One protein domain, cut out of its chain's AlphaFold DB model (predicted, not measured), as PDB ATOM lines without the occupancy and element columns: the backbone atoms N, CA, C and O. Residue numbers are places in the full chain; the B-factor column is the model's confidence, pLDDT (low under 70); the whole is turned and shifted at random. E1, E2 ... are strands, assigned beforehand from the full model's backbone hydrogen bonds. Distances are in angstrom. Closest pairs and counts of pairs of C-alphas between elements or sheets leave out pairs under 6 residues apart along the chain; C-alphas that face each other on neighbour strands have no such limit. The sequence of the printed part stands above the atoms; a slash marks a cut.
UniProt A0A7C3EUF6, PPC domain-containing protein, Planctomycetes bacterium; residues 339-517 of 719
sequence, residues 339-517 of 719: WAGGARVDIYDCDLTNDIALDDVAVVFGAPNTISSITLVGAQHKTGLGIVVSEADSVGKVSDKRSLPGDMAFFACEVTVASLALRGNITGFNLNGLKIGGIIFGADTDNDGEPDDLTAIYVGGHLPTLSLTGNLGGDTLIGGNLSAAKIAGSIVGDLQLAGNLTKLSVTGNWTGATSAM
ATOM      1  N   TRP A 339     169.054 208.296 146.385       85.06
ATOM      2  CA  TRP A 339     168.585 209.675 146.347       85.06
ATOM      3  C   TRP A 339     167.662 209.904 145.152       85.06
ATOM      4  O   TRP A 339     167.846 209.324 144.086       85.06
ATOM      5  N   ALA A 340     166.695 210.812 145.300       74.06
ATOM      6  CA  ALA A 340     165.700 211.089 144.262       74.06
ATOM      7  C   ALA A 340     166.291 211.585 142.926       74.06
ATOM      8  O   ALA A 340     165.599 211.528 141.914       74.06
ATOM      9  N   GLY A 341     167.527 212.091 142.910       71.12
ATOM     10  CA  GLY A 341     168.167 212.606 141.698       71.12
ATOM     11  C   GLY A 341     169.296 211.751 141.123       71.12
ATOM     12  O   GLY A 341     170.069 212.299 140.348       71.12
ATOM     13  N   GLY A 342     169.393 210.460 141.472       85.06
ATOM     14  CA  GLY A 342     170.246 209.508 140.743       85.06
ATOM     15  C   GLY A 342     171.022 208.562 141.650       85.06
ATOM     16  O   GLY A 342     170.731 207.372 141.656       85.06
ATOM     17  N   ALA A 343     171.953 209.103 142.441       93.12
ATOM     18  CA  ALA A 343     172.927 208.364 143.249       93.12
ATOM     19  C   ALA A 343     172.341 207.189 144.052       93.12
ATOM     20  O   ALA A 343     171.360 207.345 144.795       93.12
ATOM     21  N   ARG A 344     173.000 206.027 143.953       93.75
ATOM     22  CA  ARG A 344     172.547 204.746 144.515       93.75
ATOM     23  C   ARG A 344     173.648 204.071 145.317       93.75
ATOM     24  O   ARG A 344     174.822 204.147 144.966       93.75
ATOM     25  N   VAL A 345     173.241 203.392 146.383       96.94
ATOM     26  CA  VAL A 345     174.069 202.469 147.160       96.94
ATOM     27  C   VAL A 345     173.323 201.142 147.231       96.94
ATOM     28  O   VAL A 345     172.288 201.051 147.895       96.94
ATOM     29  N   ASP A 346     173.827 200.148 146.515       96.38
ATOM     30  CA  ASP A 346     173.316 198.781 146.493       96.38
ATOM     31  C   ASP A 346     174.098 197.926 147.500       96.38
ATOM     32  O   ASP A 346     175.326 198.014 147.585       96.38
ATOM     33  N   ILE A 347     173.374 197.143 148.302       95.94
ATOM     34  CA  ILE A 347     173.915 196.384 149.435       95.94
ATOM     35  C   ILE A 347     173.724 194.892 149.189       95.94
ATOM     36  O   ILE A 347     172.634 194.451 148.811       95.94
ATOM     37  N   TYR A 348     174.782 194.130 149.454       93.62
ATOM     38  CA  TYR A 348     174.851 192.690 149.246       93.62
ATOM     39  C   TYR A 348     175.319 191.966 150.513       93.62
ATOM     40  O   TYR A 348     176.120 192.494 151.287       93.62
ATOM     41  N   ASP A 349     174.804 190.756 150.697       92.44
ATOM     42  CA  ASP A 349     175.240 189.763 151.676       92.44
ATOM     43  C   ASP A 349     175.928 188.625 150.911       92.44
ATOM     44  O   ASP A 349     175.273 187.829 150.235       92.44
ATOM     45  N   CYS A 350     177.255 188.607 150.945       91.25
ATOM     46  CA  CYS A 350     178.078 187.697 150.155       91.25
ATOM     47  C   CYS A 350     178.433 186.404 150.891       91.25
ATOM     48  O   CYS A 350     178.775 185.434 150.226       91.25
ATOM     49  N   ASP A 351     178.335 186.362 152.224       87.00
ATOM     50  CA  ASP A 351     178.662 185.156 153.004       87.00
ATOM     51  C   ASP A 351     177.451 184.242 153.250       87.00
ATOM     52  O   ASP A 351     177.587 183.152 153.811       87.00
ATOM     53  N   LEU A 352     176.271 184.677 152.791       80.12
ATOM     54  CA  LEU A 352     175.025 183.915 152.780       80.12
ATOM     55  C   LEU A 352     174.527 183.537 154.183       80.12
ATOM     56  O   LEU A 352     173.679 182.650 154.327       80.12
ATOM     57  N   THR A 353     174.997 184.230 155.224       85.25
ATOM     58  CA  THR A 353     174.512 184.035 156.596       85.25
ATOM     59  C   THR A 353     173.174 184.732 156.857       85.25
ATOM     60  O   THR A 353     172.520 184.432 157.862       85.25
ATOM     61  N   ASN A 354     172.705 185.578 155.927       84.44
ATOM     62  CA  ASN A 354     171.446 186.317 156.019       84.44
ATOM     63  C   ASN A 354     171.382 187.188 157.281       84.44
ATOM     64  O   ASN A 354     170.378 187.208 158.005       84.44
ATOM     65  N   ASP A 355     172.473 187.887 157.567       87.50
ATOM     66  CA  ASP A 355     172.581 188.751 158.734       87.50
ATOM     67  C   ASP A 355     172.691 190.243 158.368       87.50
ATOM     68  O   ASP A 355     172.414 191.095 159.223       87.50
ATOM     69  N   ILE A 356     172.980 190.577 157.104       91.94
ATOM     70  CA  ILE A 356     173.060 191.951 156.595       91.94
ATOM     71  C   ILE A 356     171.669 192.511 156.257       91.94
ATOM     72  O   ILE A 356     170.857 191.895 155.565       91.94
ATOM     73  N   ALA A 357     171.410 193.737 156.711       92.62
ATOM     74  CA  ALA A 357     170.207 194.511 156.428       92.62
ATOM     75  C   ALA A 357     170.554 195.933 155.951       92.62
ATOM     76  O   ALA A 357     171.631 196.456 156.230       92.62
ATOM     77  N   LEU A 358     169.609 196.610 155.282       94.56
ATOM     78  CA  LEU A 358     169.801 197.996 154.816       94.56
ATOM     79  C   LEU A 358     170.159 198.968 155.952       94.56
ATOM     80  O   LEU A 358     170.983 199.859 155.763       94.56
ATOM     81  N   ASP A 359     169.587 198.763 157.139       93.94
ATOM     82  CA  ASP A 359     169.827 199.608 158.315       93.94
ATOM     83  C   ASP A 359     171.258 199.487 158.879       93.94
ATOM     84  O   ASP A 359     171.654 200.300 159.718       93.94
ATOM     85  N   ASP A 360     172.061 198.520 158.414       94.56
ATOM     86  CA  ASP A 360     173.487 198.417 158.755       94.56
ATOM     87  C   ASP A 360     174.354 199.430 157.986       94.56
ATOM     88  O   ASP A 360     175.537 199.607 158.295       94.56
ATOM     89  N   VAL A 361     173.785 200.140 157.006       96.75
ATOM     90  CA  VAL A 361     174.489 201.134 156.190       96.75
ATOM     91  C   VAL A 361     173.744 202.467 156.217       96.75
ATOM     92  O   VAL A 361     172.686 202.647 155.626       96.75
ATOM     93  N   ALA A 362     174.338 203.464 156.869       97.25
ATOM     94  CA  ALA A 362     173.815 204.824 156.894       97.25
ATOM     95  C   ALA A 362     174.426 205.666 155.763       97.25
ATOM     96  O   ALA A 362     175.632 205.935 155.759       97.25
ATOM     97  N   VAL A 363     173.591 206.136 154.835       97.69
ATOM     98  CA  VAL A 363     174.002 206.980 153.700       97.69
ATOM     99  C   VAL A 363     173.530 208.418 153.909       97.69
ATOM    100  O   VAL A 363     172.373 208.669 154.241       97.69
ATOM    101  N   VAL A 364     174.428 209.381 153.697       97.31
ATOM    102  CA  VAL A 364     174.108 210.815 153.682       97.31
ATOM    103  C   VAL A 364     174.379 211.352 152.286       97.31
ATOM    104  O   VAL A 364     175.533 211.442 151.864       97.31
ATOM    105  N   PHE A 365     173.319 211.736 151.584       95.56
ATOM    106  CA  PHE A 365     173.412 212.334 150.256       95.56
ATOM    107  C   PHE A 365     173.767 213.826 150.335       95.56
ATOM    108  O   PHE A 365     173.306 214.545 151.222       95.56
ATOM    109  N   GLY A 366     174.625 214.270 149.419       90.25
ATOM    110  CA  GLY A 366     174.943 215.672 149.156       90.25
ATOM    111  C   GLY A 366     174.169 216.205 147.948       90.25
ATOM    112  O   GLY A 366     173.399 215.484 147.315       90.25
ATOM    113  N   ALA A 367     174.360 217.486 147.625       84.19
ATOM    114  CA  ALA A 367     173.629 218.153 146.552       84.19
ATOM    115  C   ALA A 367     174.563 218.751 145.481       84.19
ATOM    116  O   ALA A 367     175.537 219.409 145.856       84.19
ATOM    117  N   PRO A 368     174.210 218.641 144.184       84.00
ATOM    118  CA  PRO A 368     173.356 217.605 143.586       84.00
ATOM    119  C   PRO A 368     174.145 216.301 143.357       84.00
ATOM    120  O   PRO A 368     175.354 216.343 143.177       84.00
ATOM    121  N   ASN A 369     173.457 215.156 143.392       89.25
ATOM    122  CA  ASN A 369     173.944 213.839 142.953       89.25
ATOM    123  C   ASN A 369     175.277 213.330 143.551       89.25
ATOM    124  O   ASN A 369     175.989 212.533 142.949       89.25
ATOM    125  N   THR A 370     175.619 213.758 144.765       93.50
ATOM    126  CA  THR A 370     176.822 213.304 145.479       93.50
ATOM    127  C   THR A 370     176.447 212.496 146.709       93.50
ATOM    128  O   THR A 370     175.367 212.660 147.280       93.50
ATOM    129  N   ILE A 371     177.357 211.648 147.179       97.31
ATOM    130  CA  ILE A 371     177.221 210.973 148.469       97.31
ATOM    131  C   ILE A 371     178.220 211.612 149.424       97.31
ATOM    132  O   ILE A 371     179.423 211.455 149.271       97.31
ATOM    133  N   SER A 372     177.740 212.339 150.432       97.31
ATOM    134  CA  SER A 372     178.614 212.988 151.419       97.31
ATOM    135  C   SER A 372     179.308 211.962 152.317       97.31
ATOM    136  O   SER A 372     180.492 212.103 152.640       97.31
ATOM    137  N   SER A 373     178.586 210.912 152.719       98.19
ATOM    138  CA  SER A 373     179.177 209.808 153.472       98.19
ATOM    139  C   SER A 373     178.383 208.514 153.385       98.19
ATOM    140  O   SER A 373     177.154 208.548 153.379       98.19
ATOM    141  N   ILE A 374     179.099 207.396 153.466       98.56
ATOM    142  CA  ILE A 374     178.566 206.059 153.732       98.56
ATOM    143  C   ILE A 374     179.158 205.608 155.066       98.56
ATOM    144  O   ILE A 374     180.371 205.668 155.276       98.56
ATOM    145  N   THR A 375     178.317 205.216 156.015       97.88
ATOM    146  CA  THR A 375     178.764 204.784 157.340       97.88
ATOM    147  C   THR A 375     178.219 203.405 157.654       97.88
ATOM    148  O   THR A 375     177.009 203.245 157.749       97.88
ATOM    149  N   LEU A 376     179.105 202.437 157.886       96.12
ATOM    150  CA  LEU A 376     178.705 201.129 158.400       96.12
ATOM    151  C   LEU A 376     178.332 201.289 159.874       96.12
ATOM    152  O   LEU A 376     179.123 201.820 160.662       96.12
ATOM    153  N   VAL A 377     177.133 200.869 160.246       94.38
ATOM    154  CA  VAL A 377     176.547 201.019 161.581       94.38
ATOM    155  C   VAL A 377     175.937 199.693 162.037       94.38
ATOM    156  O   VAL A 377     175.993 198.698 161.330       94.38
ATOM    157  N   GLY A 378     175.407 199.659 163.259       86.56
ATOM    158  CA  GLY A 378     174.817 198.451 163.834       86.56
ATOM    159  C   GLY A 378     175.714 197.763 164.862       86.56
ATOM    160  O   GLY A 378     176.863 198.153 165.108       86.56
ATOM    161  N   ALA A 379     175.131 196.768 165.529       71.50
ATOM    162  CA  ALA A 379     175.715 196.105 166.684       71.50
ATOM    163  C   ALA A 379     175.647 194.583 166.549       71.50
ATOM    164  O   ALA A 379     174.789 193.977 167.170       71.50
ATOM    165  N   GLN A 380     176.534 193.995 165.742       64.38
ATOM    166  CA  GLN A 380     176.950 192.581 165.713       64.38
ATOM    167  C   GLN A 380     178.184 192.460 164.791       64.38
ATOM    168  O   GLN A 380     178.422 193.351 163.974       64.38
ATOM    169  N   HIS A 381     178.955 191.377 164.921       78.94
ATOM    170  CA  HIS A 381     180.058 191.035 164.015       78.94
ATOM    171  C   HIS A 381     179.497 190.443 162.710       78.94
ATOM    172  O   HIS A 381     179.521 189.230 162.531       78.94
ATOM    173  N   LYS A 382     178.942 191.301 161.847       84.88
ATOM    174  CA  LYS A 382     178.399 190.900 160.540       84.88
ATOM    175  C   LYS A 382     179.493 190.916 159.477       84.88
ATOM    176  O   LYS A 382     180.184 191.939 159.351       84.88
ATOM    177  N   THR A 383     179.674 189.799 158.788       89.75
ATOM    178  CA  THR A 383     180.681 189.593 157.735       89.75
ATOM    179  C   THR A 383     180.024 189.654 156.351       89.75
ATOM    180  O   THR A 383     178.849 189.989 156.249       89.75
ATOM    181  N   GLY A 384     180.785 189.482 155.267       91.94
ATOM    182  CA  GLY A 384     180.201 189.325 153.929       91.94
ATOM    183  C   GLY A 384     179.542 190.572 153.325       91.94
ATOM    184  O   GLY A 384     178.917 190.474 152.274       91.94
ATOM    185  N   LEU A 385     179.666 191.757 153.934       95.38
ATOM    186  CA  LEU A 385     179.026 192.968 153.411       95.38
ATOM    187  C   LEU A 385     179.673 193.422 152.094       95.38
ATOM    188  O   LEU A 385     180.827 193.859 152.097       95.38
ATOM    189  N   GLY A 386     178.905 193.399 151.005       96.25
ATOM    190  CA  GLY A 386     179.247 194.004 149.717       96.25
ATOM    191  C   GLY A 386     178.522 195.335 149.501       96.25
ATOM    192  O   GLY A 386     177.342 195.472 149.840       96.25
ATOM    193  N   ILE A 387     179.214 196.332 148.945       97.75
ATOM    194  CA  ILE A 387     178.622 197.632 148.594       97.75
ATOM    195  C   ILE A 387     178.987 198.004 147.160       97.75
ATOM    196  O   ILE A 387     180.170 198.074 146.826       97.75
ATOM    197  N   VAL A 388     177.977 198.345 146.358       97.88
ATOM    198  CA  VAL A 388     178.147 198.986 145.047       97.88
ATOM    199  C   VAL A 388     177.575 200.399 145.088       97.88
ATOM    200  O   VAL A 388     176.452 200.615 145.542       97.88
ATOM    201  N   VAL A 389     178.338 201.372 144.599       97.31
ATOM    202  CA  VAL A 389     177.893 202.755 144.414       97.31
ATOM    203  C   VAL A 389     177.850 203.083 142.928       97.31
ATOM    204  O   VAL A 389     178.870 203.014 142.245       97.31
ATOM    205  N   SER A 390     176.684 203.507 142.451       94.50
ATOM    206  CA  SER A 390     176.457 203.875 141.052       94.50
ATOM    207  C   SER A 390     175.669 205.178 140.924       94.50
ATOM    208  O   SER A 390     175.051 205.662 141.880       94.50
ATOM    209  N   GLU A 391     175.735 205.779 139.733       92.88
ATOM    210  CA  GLU A 391     175.032 207.019 139.370       92.88
ATOM    211  C   GLU A 391     175.328 208.228 140.283       92.88
ATOM    212  O   GLU A 391     174.556 209.182 140.300       92.88
ATOM    213  N   ALA A 392     176.422 208.215 141.051       94.31
ATOM    214  CA  ALA A 392     176.855 209.332 141.892       94.31
ATOM    215  C   ALA A 392     178.006 210.096 141.227       94.31
ATOM    216  O   ALA A 392     178.880 209.479 140.638       94.31
ATOM    217  N   ASP A 393     178.076 211.418 141.393       94.50
ATOM    218  CA  ASP A 393     179.162 212.239 140.829       94.50
ATOM    219  C   ASP A 393     180.465 212.105 141.644       94.50
ATOM    220  O   ASP A 393     181.575 212.256 141.134       94.50
ATOM    221  N   SER A 394     180.334 211.867 142.951       95.12
ATOM    222  CA  SER A 394     181.446 211.573 143.859       95.12
ATOM    223  C   SER A 394     180.947 210.980 145.175       95.12
ATOM    224  O   SER A 394     179.806 211.211 145.596       95.12
ATOM    225  N   VAL A 395     181.842 210.264 145.852       98.19
ATOM    226  CA  VAL A 395     181.640 209.754 147.208       98.19
ATOM    227  C   VAL A 395     182.627 210.437 148.144       98.19
ATOM    228  O   VAL A 395     183.830 210.475 147.907       98.19
ATOM    229  N   GLY A 396     182.120 210.993 149.236       98.25
ATOM    230  CA  GLY A 396     182.914 211.587 150.294       98.25
ATOM    231  C   GLY A 396     183.543 210.515 151.179       98.25
ATOM    232  O   GLY A 396     184.415 209.750 150.765       98.25
ATOM    233  N   LYS A 397     183.137 210.485 152.449       98.12
ATOM    234  CA  LYS A 397     183.744 209.589 153.438       98.12
ATOM    235  C   LYS A 397     182.992 208.267 153.546       98.12
ATOM    236  O   LYS A 397     181.834 208.264 153.954       98.12
ATOM    237  N   VAL A 398     183.686 207.158 153.322       98.69
ATOM    238  CA  VAL A 398     183.230 205.819 153.705       98.69
ATOM    239  C   VAL A 398     183.897 205.441 155.024       98.69
ATOM    240  O   VAL A 398     185.124 205.499 155.147       98.69
ATOM    241  N   SER A 399     183.107 205.129 156.053       97.31
ATOM    242  CA  SER A 399     183.653 204.807 157.374       97.31
ATOM    243  C   SER A 399     182.919 203.703 158.108       97.31
ATOM    244  O   SER A 399     181.700 203.626 158.064       97.31
ATOM    245  N   ASP A 400     183.657 202.911 158.870       96.31
ATOM    246  CA  ASP A 400     183.082 201.887 159.733       96.31
ATOM    247  C   ASP A 400     182.901 202.398 161.171       96.31
ATOM    248  O   ASP A 400     183.881 202.731 161.846       96.31
ATOM    249  N   LYS A 401     181.653 202.425 161.660       95.12
ATOM    250  CA  LYS A 401     181.264 202.782 163.036       95.12
ATOM    251  C   LYS A 401     180.454 201.695 163.768       95.12
ATOM    252  O   LYS A 401     179.915 201.977 164.836       95.12
ATOM    253  N   ARG A 402     180.416 200.457 163.262       93.12
ATOM    254  CA  ARG A 402     179.850 199.283 163.961       93.12
ATOM    255  C   ARG A 402     180.390 199.115 165.393       93.12
ATOM    256  O   ARG A 402     181.562 199.381 165.664       93.12
ATOM    257  N   SER A 403     179.595 198.657 166.354       89.31
ATOM    258  CA  SER A 403     180.132 198.458 167.716       89.31
ATOM    259  C   SER A 403     181.151 197.311 167.787       89.31
ATOM    260  O   SER A 403     182.113 197.395 168.547       89.31
ATOM    261  N   LEU A 404     180.958 196.280 166.960       87.38
ATOM    262  CA  LEU A 404     181.871 195.161 166.726       87.38
ATOM    263  C   LEU A 404     182.082 195.055 165.210       87.38
ATOM    264  O   LEU A 404     181.138 194.701 164.510       87.38
ATOM    265  N   PRO A 405     183.249 195.441 164.678       83.06
ATOM    266  CA  PRO A 405     183.490 195.345 163.245       83.06
ATOM    267  C   PRO A 405     183.546 193.883 162.794       83.06
ATOM    268  O   PRO A 405     184.209 193.089 163.453       83.06
ATOM    269  N   GLY A 406     182.877 193.556 161.689       87.75
ATOM    270  CA  GLY A 406     183.105 192.326 160.927       87.75
ATOM    271  C   GLY A 406     183.769 192.627 159.583       87.75
ATOM    272  O   GLY A 406     184.031 193.786 159.253       87.75
ATOM    273  N   ASP A 407     184.037 191.602 158.797       92.94
ATOM    274  CA  ASP A 407     184.728 191.756 157.519       92.94
ATOM    275  C   ASP A 407     183.775 192.219 156.410       92.94
ATOM    276  O   ASP A 407     182.593 191.882 156.400       92.94
ATOM    277  N   MET A 408     184.272 193.054 155.502       95.75
ATOM    278  CA  MET A 408     183.558 193.370 154.262       95.75
ATOM    279  C   MET A 408     183.956 192.376 153.176       95.75
ATOM    280  O   MET A 408     185.110 191.964 153.138       95.75
ATOM    281  N   ALA A 409     183.035 192.048 152.275       95.50
ATOM    282  CA  ALA A 409     183.365 191.287 151.077       95.50
ATOM    283  C   ALA A 409     184.082 192.193 150.071       95.50
ATOM    284  O   ALA A 409     185.268 192.020 149.815       95.50
ATOM    285  N   PHE A 410     183.402 193.240 149.593       97.12
ATOM    286  CA  PHE A 410     183.959 194.160 148.605       97.12
ATOM    287  C   PHE A 410     183.364 195.575 148.705       97.12
ATOM    288  O   PHE A 410     182.312 195.804 149.314       97.12
ATOM    289  N   PHE A 411     184.032 196.540 148.073       98.38
ATOM    290  CA  PHE A 411     183.508 197.885 147.831       98.38
ATOM    291  C   PHE A 411     183.772 198.300 146.380       98.38
ATOM    292  O   PHE A 411     184.928 198.405 145.976       98.38
ATOM    293  N   ALA A 412     182.716 198.596 145.621       98.06
ATOM    294  CA  ALA A 412     182.800 198.994 144.217       98.06
ATOM    295  C   ALA A 412     182.143 200.359 143.953       98.06
ATOM    296  O   ALA A 412     181.051 200.644 144.443       98.06
ATOM    297  N   CYS A 413     182.805 201.218 143.177       97.00
ATOM    298  CA  CYS A 413     182.337 202.561 142.837       97.00
ATOM    299  C   CYS A 413     182.982 203.053 141.531       97.00
ATOM    300  O   CYS A 413     184.199 203.039 141.410       97.00
ATOM    301  N   GLU A 414     182.217 203.573 140.571       93.94
ATOM    302  CA  GLU A 414     182.789 204.068 139.297       93.94
ATOM    303  C   GLU A 414     183.449 205.452 139.415       93.94
ATOM    304  O   GLU A 414     184.235 205.861 138.562       93.94
ATOM    305  N   VAL A 415     183.152 206.194 140.484       96.00
ATOM    306  CA  VAL A 415     183.610 207.579 140.669       96.00
ATOM    307  C   VAL A 415     184.639 207.730 141.783       96.00
ATOM    308  O   VAL A 415     184.989 206.787 142.484       96.00
ATOM    309  N   THR A 416     185.146 208.954 141.954       97.69
ATOM    310  CA  THR A 416     186.118 209.281 143.007       97.69
ATOM    311  C   THR A 416     185.519 209.100 144.403       97.69
ATOM    312  O   THR A 416     184.439 209.618 144.697       97.69
ATOM    313  N   VAL A 417     186.283 208.443 145.280       98.56
ATOM    314  CA  VAL A 417     185.965 208.215 146.694       98.56
ATOM    315  C   VAL A 417     186.991 208.952 147.549       98.56
ATOM    316  O   VAL A 417     188.168 208.602 147.567       98.56
ATOM    317  N   ALA A 418     186.575 209.982 148.284       98.38
ATOM    318  CA  ALA A 418     187.507 210.850 149.006       98.38
ATOM    319  C   ALA A 418     188.288 210.103 150.103       98.38
ATOM    320  O   ALA A 418     189.470 210.384 150.325       98.38
ATOM    321  N   SER A 419     187.642 209.157 150.796       98.56
ATOM    322  CA  SER A 419     188.323 208.263 151.739       98.56
ATOM    323  C   SER A 419     187.528 206.992 152.026       98.56
ATOM    324  O   SER A 419     186.316 207.076 152.227       98.56
ATOM    325  N   LEU A 420     188.230 205.866 152.166       98.62
ATOM    326  CA  LEU A 420     187.703 204.585 152.635       98.62
ATOM    327  C   LEU A 420     188.428 204.168 153.921       98.62
ATOM    328  O   LEU A 420     189.638 203.937 153.917       98.62
ATOM    329  N   ALA A 421     187.707 204.124 155.043       98.12
ATOM    330  CA  ALA A 421     188.266 203.814 156.357       98.12
ATOM    331  C   ALA A 421     187.455 202.731 157.087       98.12
ATOM    332  O   ALA A 421     186.410 203.023 157.675       98.12
ATOM    333  N   LEU A 422     187.955 201.496 157.097       96.44
ATOM    334  CA  LEU A 422     187.255 200.335 157.653       96.44
ATOM    335  C   LEU A 422     187.942 199.805 158.916       96.44
ATOM    336  O   LEU A 422     189.156 199.950 159.092       96.44
ATOM    337  N   ARG A 423     187.154 199.191 159.805       93.62
ATOM    338  CA  ARG A 423     187.636 198.610 161.065       93.62
ATOM    339  C   ARG A 423     187.681 197.077 161.032       93.62
ATOM    340  O   ARG A 423     187.441 196.458 162.049       93.62
ATOM    341  N   GLY A 424     188.021 196.458 159.911       90.94
ATOM    342  CA  GLY A 424     188.101 194.998 159.784       90.94
ATOM    343  C   GLY A 424     188.946 194.597 158.587       90.94
ATOM    344  O   GLY A 424     189.716 195.430 158.086       90.94
ATOM    345  N   ASN A 425     188.804 193.348 158.150       95.56
ATOM    346  CA  ASN A 425     189.312 192.928 156.853       95.56
ATOM    347  C   ASN A 425     188.338 193.358 155.747       95.56
ATOM    348  O   ASN A 425     187.152 193.604 155.989       95.56
ATOM    349  N   ILE A 426     188.856 193.429 154.532       97.06
ATOM    350  CA  ILE A 426     188.063 193.247 153.321       97.06
ATOM    351  C   ILE A 426     188.575 191.964 152.665       97.06
ATOM    352  O   ILE A 426     189.791 191.783 152.615       97.06
ATOM    353  N   THR A 427     187.692 191.029 152.330       94.88
ATOM    354  CA  THR A 427     188.077 189.653 151.959       94.88
ATOM    355  C   THR A 427     188.149 189.419 150.461       94.88
ATOM    356  O   THR A 427     188.790 188.454 150.055       94.88
ATOM    357  N   GLY A 428     187.512 190.285 149.675       94.75
ATOM    358  CA  GLY A 428     187.324 190.100 148.247       94.75
ATOM    359  C   GLY A 428     186.033 189.345 147.938       94.75
ATOM    360  O   GLY A 428     185.456 188.678 148.803       94.75
ATOM    361  N   PHE A 429     185.565 189.499 146.703       92.88
ATOM    362  CA  PHE A 429     184.476 188.737 146.101       92.88
ATOM    363  C   PHE A 429     184.770 188.604 144.606       92.88
ATOM    364  O   PHE A 429     185.288 189.551 144.017       92.88
ATOM    365  N   ASN A 430     184.465 187.459 143.995       90.38
ATOM    366  CA  ASN A 430     184.668 187.300 142.558       90.38
ATOM    367  C   ASN A 430     183.657 188.201 141.828       90.38
ATOM    368  O   ASN A 430     182.452 187.945 141.849       90.38
ATOM    369  N   LEU A 431     184.150 189.307 141.264       89.12
ATOM    370  CA  LEU A 431     183.353 190.267 140.498       89.12
ATOM    371  C   LEU A 431     183.513 190.066 138.989       89.12
ATOM    372  O   LEU A 431     182.823 190.745 138.233       89.12
ATOM    373  N   ASN A 432     184.371 189.148 138.553       85.56
ATOM    374  CA  ASN A 432     184.710 188.960 137.152       85.56
ATOM    375  C   ASN A 432     183.494 188.568 136.317       85.56
ATOM    376  O   ASN A 432     182.674 187.730 136.695       85.56
ATOM    377  N   GLY A 433     183.343 189.283 135.205       80.44
ATOM    378  CA  GLY A 433     182.230 189.212 134.268       80.44
ATOM    379  C   GLY A 433     180.879 189.649 134.847       80.44
ATOM    380  O   GLY A 433     179.897 189.740 134.111       80.44
ATOM    381  N   LEU A 434     180.781 189.960 136.144       84.94
ATOM    382  CA  LEU A 434     179.498 190.251 136.764       84.94
ATOM    383  C   LEU A 434     178.952 191.617 136.348       84.94
ATOM    384  O   LEU A 434     179.663 192.606 136.162       84.94
ATOM    385  N   LYS A 435     177.622 191.697 136.322       85.50
ATOM    386  CA  LYS A 435     176.883 192.957 136.259       85.50
ATOM    387  C   LYS A 435     176.138 193.186 137.568       85.50
ATOM    388  O   LYS A 435     175.024 192.703 137.764       85.50
ATOM    389  N   ILE A 436     176.730 193.966 138.469       86.62
ATOM    390  CA  ILE A 436     176.229 194.156 139.837       86.62
ATOM    391  C   ILE A 436     176.101 195.646 140.180       86.62
ATOM    392  O   ILE A 436     176.963 196.461 139.863       86.62
ATOM    393  N   GLY A 437     174.969 196.040 140.775       84.50
ATOM    394  CA  GLY A 437     174.678 197.433 141.155       84.50
ATOM    395  C   GLY A 437     174.747 198.467 140.016       84.50
ATOM    396  O   GLY A 437     174.875 199.662 140.276       84.50
ATOM    397  N   GLY A 438     174.655 198.021 138.757       84.50
ATOM    398  CA  GLY A 438     174.770 198.858 137.555       84.50
ATOM    399  C   GLY A 438     176.183 198.964 136.969       84.50
ATOM    400  O   GLY A 438     176.308 199.493 135.871       84.50
ATOM    401  N   ILE A 439     177.199 198.431 137.653       89.19
ATOM    402  CA  ILE A 439     178.579 198.340 137.160       89.19
ATOM    403  C   ILE A 439     178.730 197.042 136.363       89.19
ATOM    404  O   ILE A 439     178.158 196.017 136.741       89.19
ATOM    405  N   ILE A 440     179.480 197.102 135.264       87.50
ATOM    406  CA  ILE A 440     179.851 195.943 134.445       87.50
ATOM    407  C   ILE A 440     181.343 195.696 134.648       87.50
ATOM    408  O   ILE A 440     182.154 196.587 134.389       87.50
ATOM    409  N   PHE A 441     181.684 194.500 135.110       87.62
ATOM    410  CA  PHE A 441     183.054 194.047 135.307       87.62
ATOM    411  C   PHE A 441     183.508 193.217 134.095       87.62
ATOM    412  O   PHE A 441     182.692 192.571 133.438       87.62
ATOM    413  N   GLY A 442     184.795 193.296 133.744       82.56
ATOM    414  CA  GLY A 442     185.362 192.511 132.639       82.56
ATOM    415  C   GLY A 442     185.487 191.031 133.004       82.56
ATOM    416  O   GLY A 442     185.463 190.710 134.186       82.56
ATOM    417  N   ALA A 443     185.642 190.148 132.006       79.00
ATOM    418  CA  ALA A 443     185.883 188.698 132.197       79.00
ATOM    419  C   ALA A 443     187.030 188.406 133.172       79.00
ATOM    420  O   ALA A 443     187.036 187.421 133.891       79.00
ATOM    421  N   ASP A 444     188.007 189.295 133.123       79.44
ATOM    422  CA  ASP A 444     189.168 189.382 133.973       79.44
ATOM    423  C   ASP A 444     189.243 190.873 134.314       79.44
ATOM    424  O   ASP A 444     189.528 191.720 133.454       79.44
ATOM    425  N   THR A 445     188.777 191.229 135.512       78.50
ATOM    426  CA  THR A 445     188.552 192.637 135.858       78.50
ATOM    427  C   THR A 445     189.872 193.395 135.935       78.50
ATOM    428  O   THR A 445     189.919 194.592 135.619       78.50
ATOM    429  N   ASP A 446     190.940 192.717 136.332       75.75
ATOM    430  CA  ASP A 446     192.246 193.310 136.542       75.75
ATOM    431  C   ASP A 446     193.235 193.028 135.383       75.75
ATOM    432  O   ASP A 446     194.235 193.729 135.225       75.75
ATOM    433  N   ASN A 447     192.874 192.153 134.445       79.38
ATOM    434  CA  ASN A 447     193.657 191.783 133.262       79.38
ATOM    435  C   ASN A 447     195.007 191.125 133.590       79.38
ATOM    436  O   ASN A 447     195.979 191.322 132.843       79.38
ATOM    437  N   ASP A 448     195.102 190.390 134.695       74.88
ATOM    438  CA  ASP A 448     196.296 189.624 135.054       74.88
ATOM    439  C   ASP A 448     196.329 188.204 134.439       74.88
ATOM    440  O   ASP A 448     197.394 187.576 134.376       74.88
ATOM    441  N   GLY A 449     195.208 187.757 133.862       78.31
ATOM    442  CA  GLY A 449     195.015 186.445 133.254       78.31
ATOM    443  C   GLY A 449     194.403 185.388 134.180       78.31
ATOM    444  O   GLY A 449     194.302 184.232 133.753       78.31
ATOM    445  N   GLU A 450     194.003 185.738 135.406       76.00
ATOM    446  CA  GLU A 450     193.350 184.869 136.389       76.00
ATOM    447  C   GLU A 450     191.842 185.206 136.513       76.00
ATOM    448  O   GLU A 450     191.438 186.035 137.320       76.00
ATOM    449  N   PRO A 451     190.942 184.523 135.776       68.19
ATOM    450  CA  PRO A 451     189.525 184.914 135.679       68.19
ATOM    451  C   PRO A 451     188.689 184.696 136.958       68.19
ATOM    452  O   PRO A 451     187.507 185.037 136.983       68.19
ATOM    453  N   ASP A 452     189.266 184.141 138.028       72.25
ATOM    454  CA  ASP A 452     188.569 183.829 139.286       72.25
ATOM    455  C   ASP A 452     189.217 184.469 140.528       72.25
ATOM    456  O   ASP A 452     188.985 184.024 141.660       72.25
ATOM    457  N   ASP A 453     190.024 185.512 140.332       82.75
ATOM    458  CA  ASP A 453     190.539 186.332 141.422       82.75
ATOM    459  C   ASP A 453     189.406 187.073 142.173       82.75
ATOM    460  O   ASP A 453     188.244 187.175 141.754       82.75
ATOM    461  N   LEU A 454     189.707 187.502 143.398       92.19
ATOM    462  CA  LEU A 454     188.710 188.116 144.268       92.19
ATOM    463  C   LEU A 454     188.923 189.616 144.269       92.19
ATOM    464  O   LEU A 454     189.816 190.096 144.941       92.19
ATOM    465  N   THR A 455     188.026 190.406 143.698       94.56
ATOM    466  CA  THR A 455     188.136 191.863 143.811       94.56
ATOM    467  C   THR A 455     187.673 192.353 145.189       94.56
ATOM    468  O   THR A 455     186.525 192.168 145.600       94.56
ATOM    469  N   ALA A 456     188.548 193.052 145.912       97.25
ATOM    470  CA  ALA A 456     188.237 193.685 147.194       97.25
ATOM    471  C   ALA A 456     187.723 195.114 147.029       97.25
ATOM    472  O   ALA A 456     186.743 195.528 147.656       97.25
ATOM    473  N   ILE A 457     188.422 195.905 146.218       98.38
ATOM    474  CA  ILE A 457     188.144 197.329 146.047       98.38
ATOM    475  C   ILE A 457     188.181 197.658 144.563       98.38
ATOM    476  O   ILE A 457     189.223 197.546 143.930       98.38
ATOM    477  N   TYR A 458     187.077 198.186 144.049       98.12
ATOM    478  CA  TYR A 458     187.004 198.780 142.721       98.12
ATOM    479  C   TYR A 458     186.622 200.257 142.839       98.12
ATOM    480  O   TYR A 458     185.561 200.603 143.365       98.12
ATOM    481  N   VAL A 459     187.490 201.153 142.371       98.31
ATOM    482  CA  VAL A 459     187.236 202.598 142.320       98.31
ATOM    483  C   VAL A 459     187.632 203.138 140.950       98.31
ATOM    484  O   VAL A 459     188.809 203.356 140.692       98.31
ATOM    485  N   GLY A 460     186.664 203.440 140.084       96.56
ATOM    486  CA  GLY A 460     186.934 203.989 138.746       96.56
ATOM    487  C   GLY A 460     187.583 205.384 138.758       96.56
ATOM    488  O   GLY A 460     188.244 205.778 137.801       96.56
ATOM    489  N   GLY A 461     187.449 206.135 139.860       97.25
ATOM    490  CA  GLY A 461     188.098 207.433 140.064       97.25
ATOM    491  C   GLY A 461     189.347 207.388 140.953       97.25
ATOM    492  O   GLY A 461     190.091 206.414 141.012       97.25
ATOM    493  N   HIS A 462     189.596 208.474 141.692       98.25
ATOM    494  CA  HIS A 462     190.670 208.502 142.690       98.25
ATOM    495  C   HIS A 462     190.202 207.924 144.035       98.25
ATOM    496  O   HIS A 462     189.062 208.146 144.445       98.25
ATOM    497  N   LEU A 463     191.125 207.304 144.775       98.62
ATOM    498  CA  LEU A 463     190.956 206.941 146.184       98.62
ATOM    499  C   LEU A 463     192.099 207.564 147.000       98.62
ATOM    500  O   LEU A 463     193.081 206.896 147.318       98.62
ATOM    501  N   PRO A 464     192.044 208.863 147.350       98.19
ATOM    502  CA  PRO A 464     193.178 209.538 147.975       98.19
ATOM    503  C   PRO A 464     193.598 208.929 149.316       98.19
ATOM    504  O   PRO A 464     194.776 208.986 149.666       98.19
ATOM    505  N   THR A 465     192.654 208.376 150.086       98.44
ATOM    506  CA  THR A 465     192.932 207.784 151.401       98.44
ATOM    507  C   THR A 465     192.255 206.428 151.573       98.44
ATOM    508  O   THR A 465     191.028 206.353 151.579       98.44
ATOM    509  N   LEU A 466     193.057 205.393 151.826       98.56
ATOM    510  CA  LEU A 466     192.620 204.063 152.252       98.56
ATOM    511  C   LEU A 466     193.194 203.750 153.640       98.56
ATOM    512  O   LEU A 466     194.395 203.891 153.878       98.56
ATOM    513  N   SER A 467     192.353 203.320 154.576       98.31
ATOM    514  CA  SER A 467     192.791 202.905 155.910       98.31
ATOM    515  C   SER A 467     192.030 201.672 156.377       98.31
ATOM    516  O   SER A 467     190.830 201.756 156.618       98.31
ATOM    517  N   LEU A 468     192.740 200.570 156.608       97.81
ATOM    518  CA  LEU A 468     192.183 199.325 157.137       97.81
ATOM    519  C   LEU A 468     192.886 198.942 158.440       97.81
ATOM    520  O   LEU A 468     194.114 199.031 158.549       97.81
ATOM    521  N   THR A 469     192.118 198.515 159.442       96.69
ATOM    522  CA  THR A 469     192.692 197.924 160.662       96.69
ATOM    523  C   THR A 469     192.989 196.430 160.520       96.69
ATOM    524  O   THR A 469     193.742 195.907 161.336       96.69
ATOM    525  N   GLY A 470     192.409 195.761 159.521       96.25
ATOM    526  CA  GLY A 470     192.666 194.364 159.174       96.25
ATOM    527  C   GLY A 470     193.429 194.211 157.857       96.25
ATOM    528  O   GLY A 470     194.208 195.090 157.468       96.25
ATOM    529  N   ASN A 471     193.209 193.071 157.211       97.75
ATOM    530  CA  ASN A 471     193.774 192.681 155.927       97.75
ATOM    531  C   ASN A 471     193.011 193.308 154.751       97.75
ATOM    532  O   ASN A 471     191.812 193.567 154.836       97.75
ATOM    533  N   LEU A 472     193.732 193.514 153.655       98.00
ATOM    534  CA  LEU A 472     193.195 193.712 152.313       98.00
ATOM    535  C   LEU A 472     193.383 192.384 151.577       98.00
ATOM    536  O   LEU A 472     194.505 192.077 151.189       98.00
ATOM    537  N   GLY A 473     192.347 191.557 151.545       94.94
ATOM    538  CA  GLY A 473     192.313 190.307 150.793       94.94
ATOM    539  C   GLY A 473     191.527 190.529 149.513       94.94
ATOM    540  O   GLY A 473     190.429 191.072 149.594       94.94
ATOM    541  N   GLY A 474     192.116 190.154 148.387       94.25
ATOM    542  CA  GLY A 474     191.617 190.431 147.056       94.25
ATOM    543  C   GLY A 474     192.195 191.695 146.410       94.25
ATOM    544  O   GLY A 474     192.848 192.522 147.060       94.25
ATOM    545  N   ASP A 475     191.898 191.856 145.130       95.94
ATOM    546  CA  ASP A 475     192.509 192.828 144.238       95.94
ATOM    547  C   ASP A 475     191.931 194.223 144.458       95.94
ATOM    548  O   ASP A 475     190.793 194.437 144.901       95.94
ATOM    549  N   THR A 476     192.769 195.222 144.220       97.31
ATOM    550  CA  THR A 476     192.443 196.632 144.400       97.31
ATOM    551  C   THR A 476     192.698 197.383 143.112       97.31
ATOM    552  O   THR A 476     193.844 197.659 142.758       97.31
ATOM    553  N   LEU A 477     191.607 197.786 142.469       97.38
ATOM    554  CA  LEU A 477     191.584 198.414 141.158       97.38
ATOM    555  C   LEU A 477     191.168 199.872 141.303       97.38
ATOM    556  O   LEU A 477     190.065 200.186 141.759       97.38
ATOM    557  N   ILE A 478     192.075 200.786 140.962       98.25
ATOM    558  CA  ILE A 478     191.860 202.226 141.117       98.25
ATOM    559  C   ILE A 478     192.167 202.936 139.795       98.25
ATOM    560  O   ILE A 478     193.323 203.073 139.397       98.25
ATOM    561  N   GLY A 479     191.146 203.491 139.141       97.44
ATOM    562  CA  GLY A 479     191.284 204.242 137.885       97.44
ATOM    563  C   GLY A 479     192.028 205.581 138.021       97.44
ATOM    564  O   GLY A 479     192.298 206.264 137.037       97.44
ATOM    565  N   GLY A 480     192.391 205.975 139.243       97.75
ATOM    566  CA  GLY A 480     193.135 207.189 139.548       97.75
ATOM    567  C   GLY A 480     194.285 206.986 140.537       97.75
ATOM    568  O   GLY A 480     195.090 206.067 140.449       97.75
ATOM    569  N   ASN A 481     194.401 207.912 141.491       98.19
ATOM    570  CA  ASN A 481     195.533 207.978 142.420       98.19
ATOM    571  C   ASN A 481     195.155 207.364 143.768       98.19
ATOM    572  O   ASN A 481     194.080 207.669 144.290       98.19
ATOM    573  N   LEU A 482     196.106 206.659 144.385       98.44
ATOM    574  CA  LEU A 482     196.093 206.287 145.799       98.44
ATOM    575  C   LEU A 482     197.175 207.074 146.540       98.44
ATOM    576  O   LEU A 482     198.364 206.739 146.544       98.44
ATOM    577  N   SER A 483     196.777 208.189 147.152       97.38
ATOM    578  CA  SER A 483     197.735 209.123 147.756       97.38
ATOM    579  C   SER A 483     198.274 208.637 149.104       97.38
ATOM    580  O   SER A 483     199.432 208.896 149.443       97.38
ATOM    581  N   ALA A 484     197.458 207.936 149.888       97.69
ATOM    582  CA  ALA A 484     197.867 207.357 151.157       97.69
ATOM    583  C   ALA A 484     197.052 206.103 151.493       97.69
ATOM    584  O   ALA A 484     195.846 206.182 151.712       97.69
ATOM    585  N   ALA A 485     197.736 204.972 151.626       98.19
ATOM    586  CA  ALA A 485     197.174 203.721 152.112       98.19
ATOM    587  C   ALA A 485     197.852 203.281 153.415       98.19
ATOM    588  O   ALA A 485     199.084 203.249 153.518       98.19
ATOM    589  N   LYS A 486     197.048 202.937 154.423       98.50
ATOM    590  CA  LYS A 486     197.507 202.366 155.694       98.50
ATOM    591  C   LYS A 486     196.750 201.074 155.989       98.50
ATOM    592  O   LYS A 486     195.583 201.126 156.363       98.50
ATOM    593  N   ILE A 487     197.443 199.947 155.891       98.56
ATOM    594  CA  ILE A 487     196.910 198.610 156.152       98.56
ATOM    595  C   ILE A 487     197.583 198.070 157.419       98.56
ATOM    596  O   ILE A 487     198.805 197.898 157.475       98.56
ATOM    597  N   ALA A 488     196.814 197.884 158.491       98.25
ATOM    598  CA  ALA A 488     197.352 197.345 159.742       98.25
ATOM    599  C   ALA A 488     197.466 195.807 159.740       98.25
ATOM    600  O   ALA A 488     198.152 195.267 160.604       98.25
ATOM    601  N   GLY A 489     196.861 195.126 158.764       98.06
ATOM    602  CA  GLY A 489     197.085 193.715 158.454       98.06
ATOM    603  C   GLY A 489     198.038 193.508 157.273       98.06
ATOM    604  O   GLY A 489     198.996 194.270 157.092       98.06
ATOM    605  N   SER A 490     197.760 192.464 156.496       98.50
ATOM    606  CA  SER A 490     198.448 192.100 155.254       98.50
ATOM    607  C   SER A 490     197.658 192.535 154.016       98.50
ATOM    608  O   SER A 490     196.456 192.774 154.103       98.50
ATOM    609  N   ILE A 491     198.340 192.613 152.876       98.25
ATOM    610  CA  ILE A 491     197.740 192.687 151.543       98.25
ATOM    611  C   ILE A 491     197.949 191.333 150.861       98.25
ATOM    612  O   ILE A 491     199.076 190.826 150.857       98.25
ATOM    613  N   VAL A 492     196.875 190.764 150.328       95.50
ATOM    614  CA  VAL A 492     196.855 189.556 149.499       95.50
ATOM    615  C   VAL A 492     196.012 189.888 148.279       95.50
ATOM    616  O   VAL A 492     194.861 190.254 148.472       95.50
ATOM    617  N   GLY A 493     196.583 189.775 147.087       92.69
ATOM    618  CA  GLY A 493     195.961 190.214 145.841       92.69
ATOM    619  C   GLY A 493     196.680 191.419 145.244       92.69
ATOM    620  O   GLY A 493     197.586 192.016 145.853       92.69
ATOM    621  N   ASP A 494     196.266 191.756 144.042       94.88
ATOM    622  CA  ASP A 494     196.907 192.703 143.167       94.88
ATOM    623  C   ASP A 494     196.517 194.138 143.499       94.88
ATOM    624  O   ASP A 494     195.436 194.466 143.994       94.88
ATOM    625  N   LEU A 495     197.463 195.048 143.281       96.44
ATOM    626  CA  LEU A 495     197.248 196.474 143.476       96.44
ATOM    627  C   LEU A 495     197.480 197.199 142.158       96.44
ATOM    628  O   LEU A 495     198.614 197.553 141.819       96.44
ATOM    629  N   GLN A 496     196.394 197.465 141.443       96.38
ATOM    630  CA  GLN A 496     196.432 198.076 140.127       96.38
ATOM    631  C   GLN A 496     195.887 199.501 140.146       96.38
ATOM    632  O   GLN A 496     194.763 199.781 140.569       96.38
ATOM    633  N   LEU A 497     196.708 200.437 139.678       97.50
ATOM    634  CA  LEU A 497     196.361 201.844 139.592       97.50
ATOM    635  C   LEU A 497     196.659 202.391 138.202       97.50
ATOM    636  O   LEU A 497     197.797 202.345 137.738       97.50
ATOM    637  N   ALA A 498     195.677 203.048 137.594       96.88
ATOM    638  CA  ALA A 498     195.934 203.854 136.401       96.88
ATOM    639  C   ALA A 498     196.676 205.169 136.733       96.88
ATOM    640  O   ALA A 498     197.197 205.827 135.838       96.88
ATOM    641  N   GLY A 499     196.741 205.559 138.014       97.81
ATOM    642  CA  GLY A 499     197.499 206.709 138.510       97.81
ATOM    643  C   GLY A 499     198.642 206.336 139.463       97.81
ATOM    644  O   GLY A 499     199.265 205.284 139.370       97.81
ATOM    645  N   ASN A 500     198.963 207.241 140.388       98.19
ATOM    646  CA  ASN A 500     200.109 207.133 141.292       98.19
ATOM    647  C   ASN A 500     199.755 206.468 142.629       98.19
ATOM    648  O   ASN A 500     198.802 206.877 143.301       98.19
ATOM    649  N   LEU A 501     200.632 205.579 143.102       98.19
ATOM    650  CA  LEU A 501     200.674 205.102 144.485       98.19
ATOM    651  C   LEU A 501     201.672 205.946 145.285       98.19
ATOM    652  O   LEU A 501     202.873 205.716 145.232       98.19
ATOM    653  N   THR A 502     201.226 206.938 146.058       96.56
ATOM    654  CA  THR A 502     202.168 207.908 146.668       96.56
ATOM    655  C   THR A 502     202.747 207.443 148.011       96.56
ATOM    656  O   THR A 502     203.944 207.602 148.277       96.56
ATOM    657  N   LYS A 503     201.922 206.885 148.901       96.69
ATOM    658  CA  LYS A 503     202.356 206.371 150.210       96.69
ATOM    659  C   LYS A 503     201.590 205.104 150.547       96.69
ATOM    660  O   LYS A 503     200.365 205.124 150.553       96.69
ATOM    661  N   LEU A 504     202.317 204.061 150.929       98.19
ATOM    662  CA  LEU A 504     201.752 202.807 151.407       98.19
ATOM    663  C   LEU A 504     202.462 202.388 152.694       98.19
ATOM    664  O   LEU A 504     203.690 202.397 152.764       98.19
ATOM    665  N   SER A 505     201.693 202.032 153.717       98.50
ATOM    666  CA  SER A 505     202.198 201.431 154.950       98.50
ATOM    667  C   SER A 505     201.411 200.165 155.253       98.50
ATOM    668  O   SER A 505     200.226 200.256 155.559       98.50
ATOM    669  N   VAL A 506     202.087 199.023 155.245       98.69
ATOM    670  CA  VAL A 506     201.543 197.701 155.576       98.69
ATOM    671  C   VAL A 506     202.263 197.191 156.818       98.69
ATOM    672  O   VAL A 506     203.489 197.271 156.893       98.69
ATOM    673  N   THR A 507     201.533 196.719 157.825       98.56
ATOM    674  CA  THR A 507     202.169 196.166 159.038       98.56
ATOM    675  C   THR A 507     202.503 194.686 158.866       98.56
ATOM    676  O   THR A 507     203.563 194.257 159.322       98.56
ATOM    677  N   GLY A 508     201.627 193.936 158.195       98.31
ATOM    678  CA  GLY A 508     201.813 192.534 157.835       98.31
ATOM    679  C   GLY A 508     202.582 192.344 156.528       98.31
ATOM    680  O   GLY A 508     203.487 193.118 156.202       98.31
ATOM    681  N   ASN A 509     202.219 191.285 155.806       98.38
ATOM    682  CA  ASN A 509     202.823 190.910 154.530       98.38
ATOM    683  C   ASN A 509     202.154 191.644 153.364       98.38
ATOM    684  O   ASN A 509     201.033 192.123 153.495       98.38
ATOM    685  N   TRP A 510     202.832 191.700 152.224       98.19
ATOM    686  CA  TRP A 510     202.255 192.126 150.956       98.19
ATOM    687  C   TRP A 510     202.627 191.115 149.873       98.19
ATOM    688  O   TRP A 510     203.813 190.929 149.584       98.19
ATOM    689  N   THR A 511     201.609 190.465 149.317       96.62
ATOM    690  CA  THR A 511     201.729 189.480 148.242       96.62
ATOM    691  C   THR A 511     200.744 189.819 147.130       96.62
ATOM    692  O   THR A 511     199.572 190.011 147.433       96.62
ATOM    693  N   GLY A 512     201.231 189.872 145.891       93.88
ATOM    694  CA  GLY A 512     200.458 190.190 144.683       93.88
ATOM    695  C   GLY A 512     201.309 190.978 143.685       93.88
ATOM    696  O   GLY A 512     202.418 191.422 144.024       93.88
ATOM    697  N   ALA A 513     200.839 191.143 142.455       94.56
ATOM    698  CA  ALA A 513     201.405 192.103 141.525       94.56
ATOM    699  C   ALA A 513     200.992 193.532 141.896       94.56
ATOM    700  O   ALA A 513     200.092 193.815 142.689       94.56
ATOM    701  N   THR A 514     201.740 194.498 141.383       96.00
ATOM    702  CA  THR A 514     201.456 195.913 141.595       96.00
ATOM    703  C   THR A 514     201.812 196.683 140.351       96.00
ATOM    704  O   THR A 514     202.959 196.637 139.907       96.00
ATOM    705  N   SER A 515     200.854 197.448 139.842       96.62
ATOM    706  CA  SER A 515     201.027 198.324 138.689       96.62
ATOM    707  C   SER A 515     200.536 199.723 139.032       96.62
ATOM    708  O   SER A 515     199.459 199.899 139.597       96.62
ATOM    709  N   ALA A 516     201.347 200.733 138.739       97.88
ATOM    710  CA  ALA A 516     200.992 202.139 138.913       97.88
ATOM    711  C   ALA A 516     201.753 203.010 137.906       97.88
ATOM    712  O   ALA A 516     202.757 202.587 137.337       97.88
ATOM    713  N   MET A 517     201.360 204.272 137.725       97.50
ATOM    714  CA  MET A 517     202.213 205.238 137.015       97.50
ATOM    715  C   MET A 517     203.529 205.467 137.768       97.50
ATOM    716  O   MET A 517     204.611 205.257 137.228       97.50
TER     717      MET A 517
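Overview. This is residues 339 to 517 of the 719 residues of the protein "PPC domain-containing protein" of Planctomycetes bacterium (UniProt A0A7C3EUF6). What is the shape? It is a chain wound in stacked turns, making a sandwich of two seven-stranded sheets face to face; from E3 on, the chain passes from one sheet to the other at each link. The first turn differs, with E1 antiparallel to E4 and E2 and E3 forming a hairpin, and part of the long unnamed stretch 423 to 454 loops out on the outer side of the sheet that holds E1. What is printed? There are 179 residues with fourteen named strands, E1 to E14 in chain order, and no named helix; the class is all strand, though under half of the residues are in named elements. Both sheets are mixed, and the whole is compact, with a radius of gyration of the C-alphas of 14.9 A and spans of 38 by 33 by 30 A.

Arrangement. How does the sheet with the first strand run? Strand beside strand come E1, residues 344 to 349, E4, 385 to 390, E6, 408 to 413, E8, 455 to 459, E10, 475 to 478, E12, 495 to 497, and E14, 510 to 516. E1 and E4 are antiparallel at 158 degrees, with N 346 and O 388 within hydrogen-bond range at 2.8 A. E4 and E6 are parallel at 4 degrees, with N 389 and O 412 at 2.8 A; the later neighbours are parallel too, and the sheet is twisted. And the other sheet? It runs E2, residues 361 to 366, E3, 370 to 376, E5, 395 to 400, E7, 417 to 422, E9, 465 to 468, E11, 484 to 487, and E13, 504 to 506. E2 and E3 are an antiparallel hairpin at 163 degrees, with N 362 and O 375 at 2.8 A; E3 and E5 are parallel at 7 degrees, with N 396 and O 371 at 2.7 A. How do the sheets face each other? The facing parts are 10.7 A centre to centre and their best planes 2 degrees apart.

Along the chain. Where do the strands begin and end? C-alpha 344, at the start of E1, is at (172.547, 204.746, 144.515), and C-alpha 516, at the end of E14, is at (200.992, 202.139, 138.913). Which are longest by residues? E3 and E14 have 7 residues each and measure 17.9 A and 15.7 A from first to last C-alpha.

Size, cuts and confidence. How far does it reach? The C-alphas farthest apart, those of Ala 340 and Asn 509, are 43.5 A apart. Which links are long, and is there a cut? The links E1 to E2 and E7 to E8 are long, and the printed part has no cut. Where is confidence low? Residues 380 and 451 are under 70 in pLDDT.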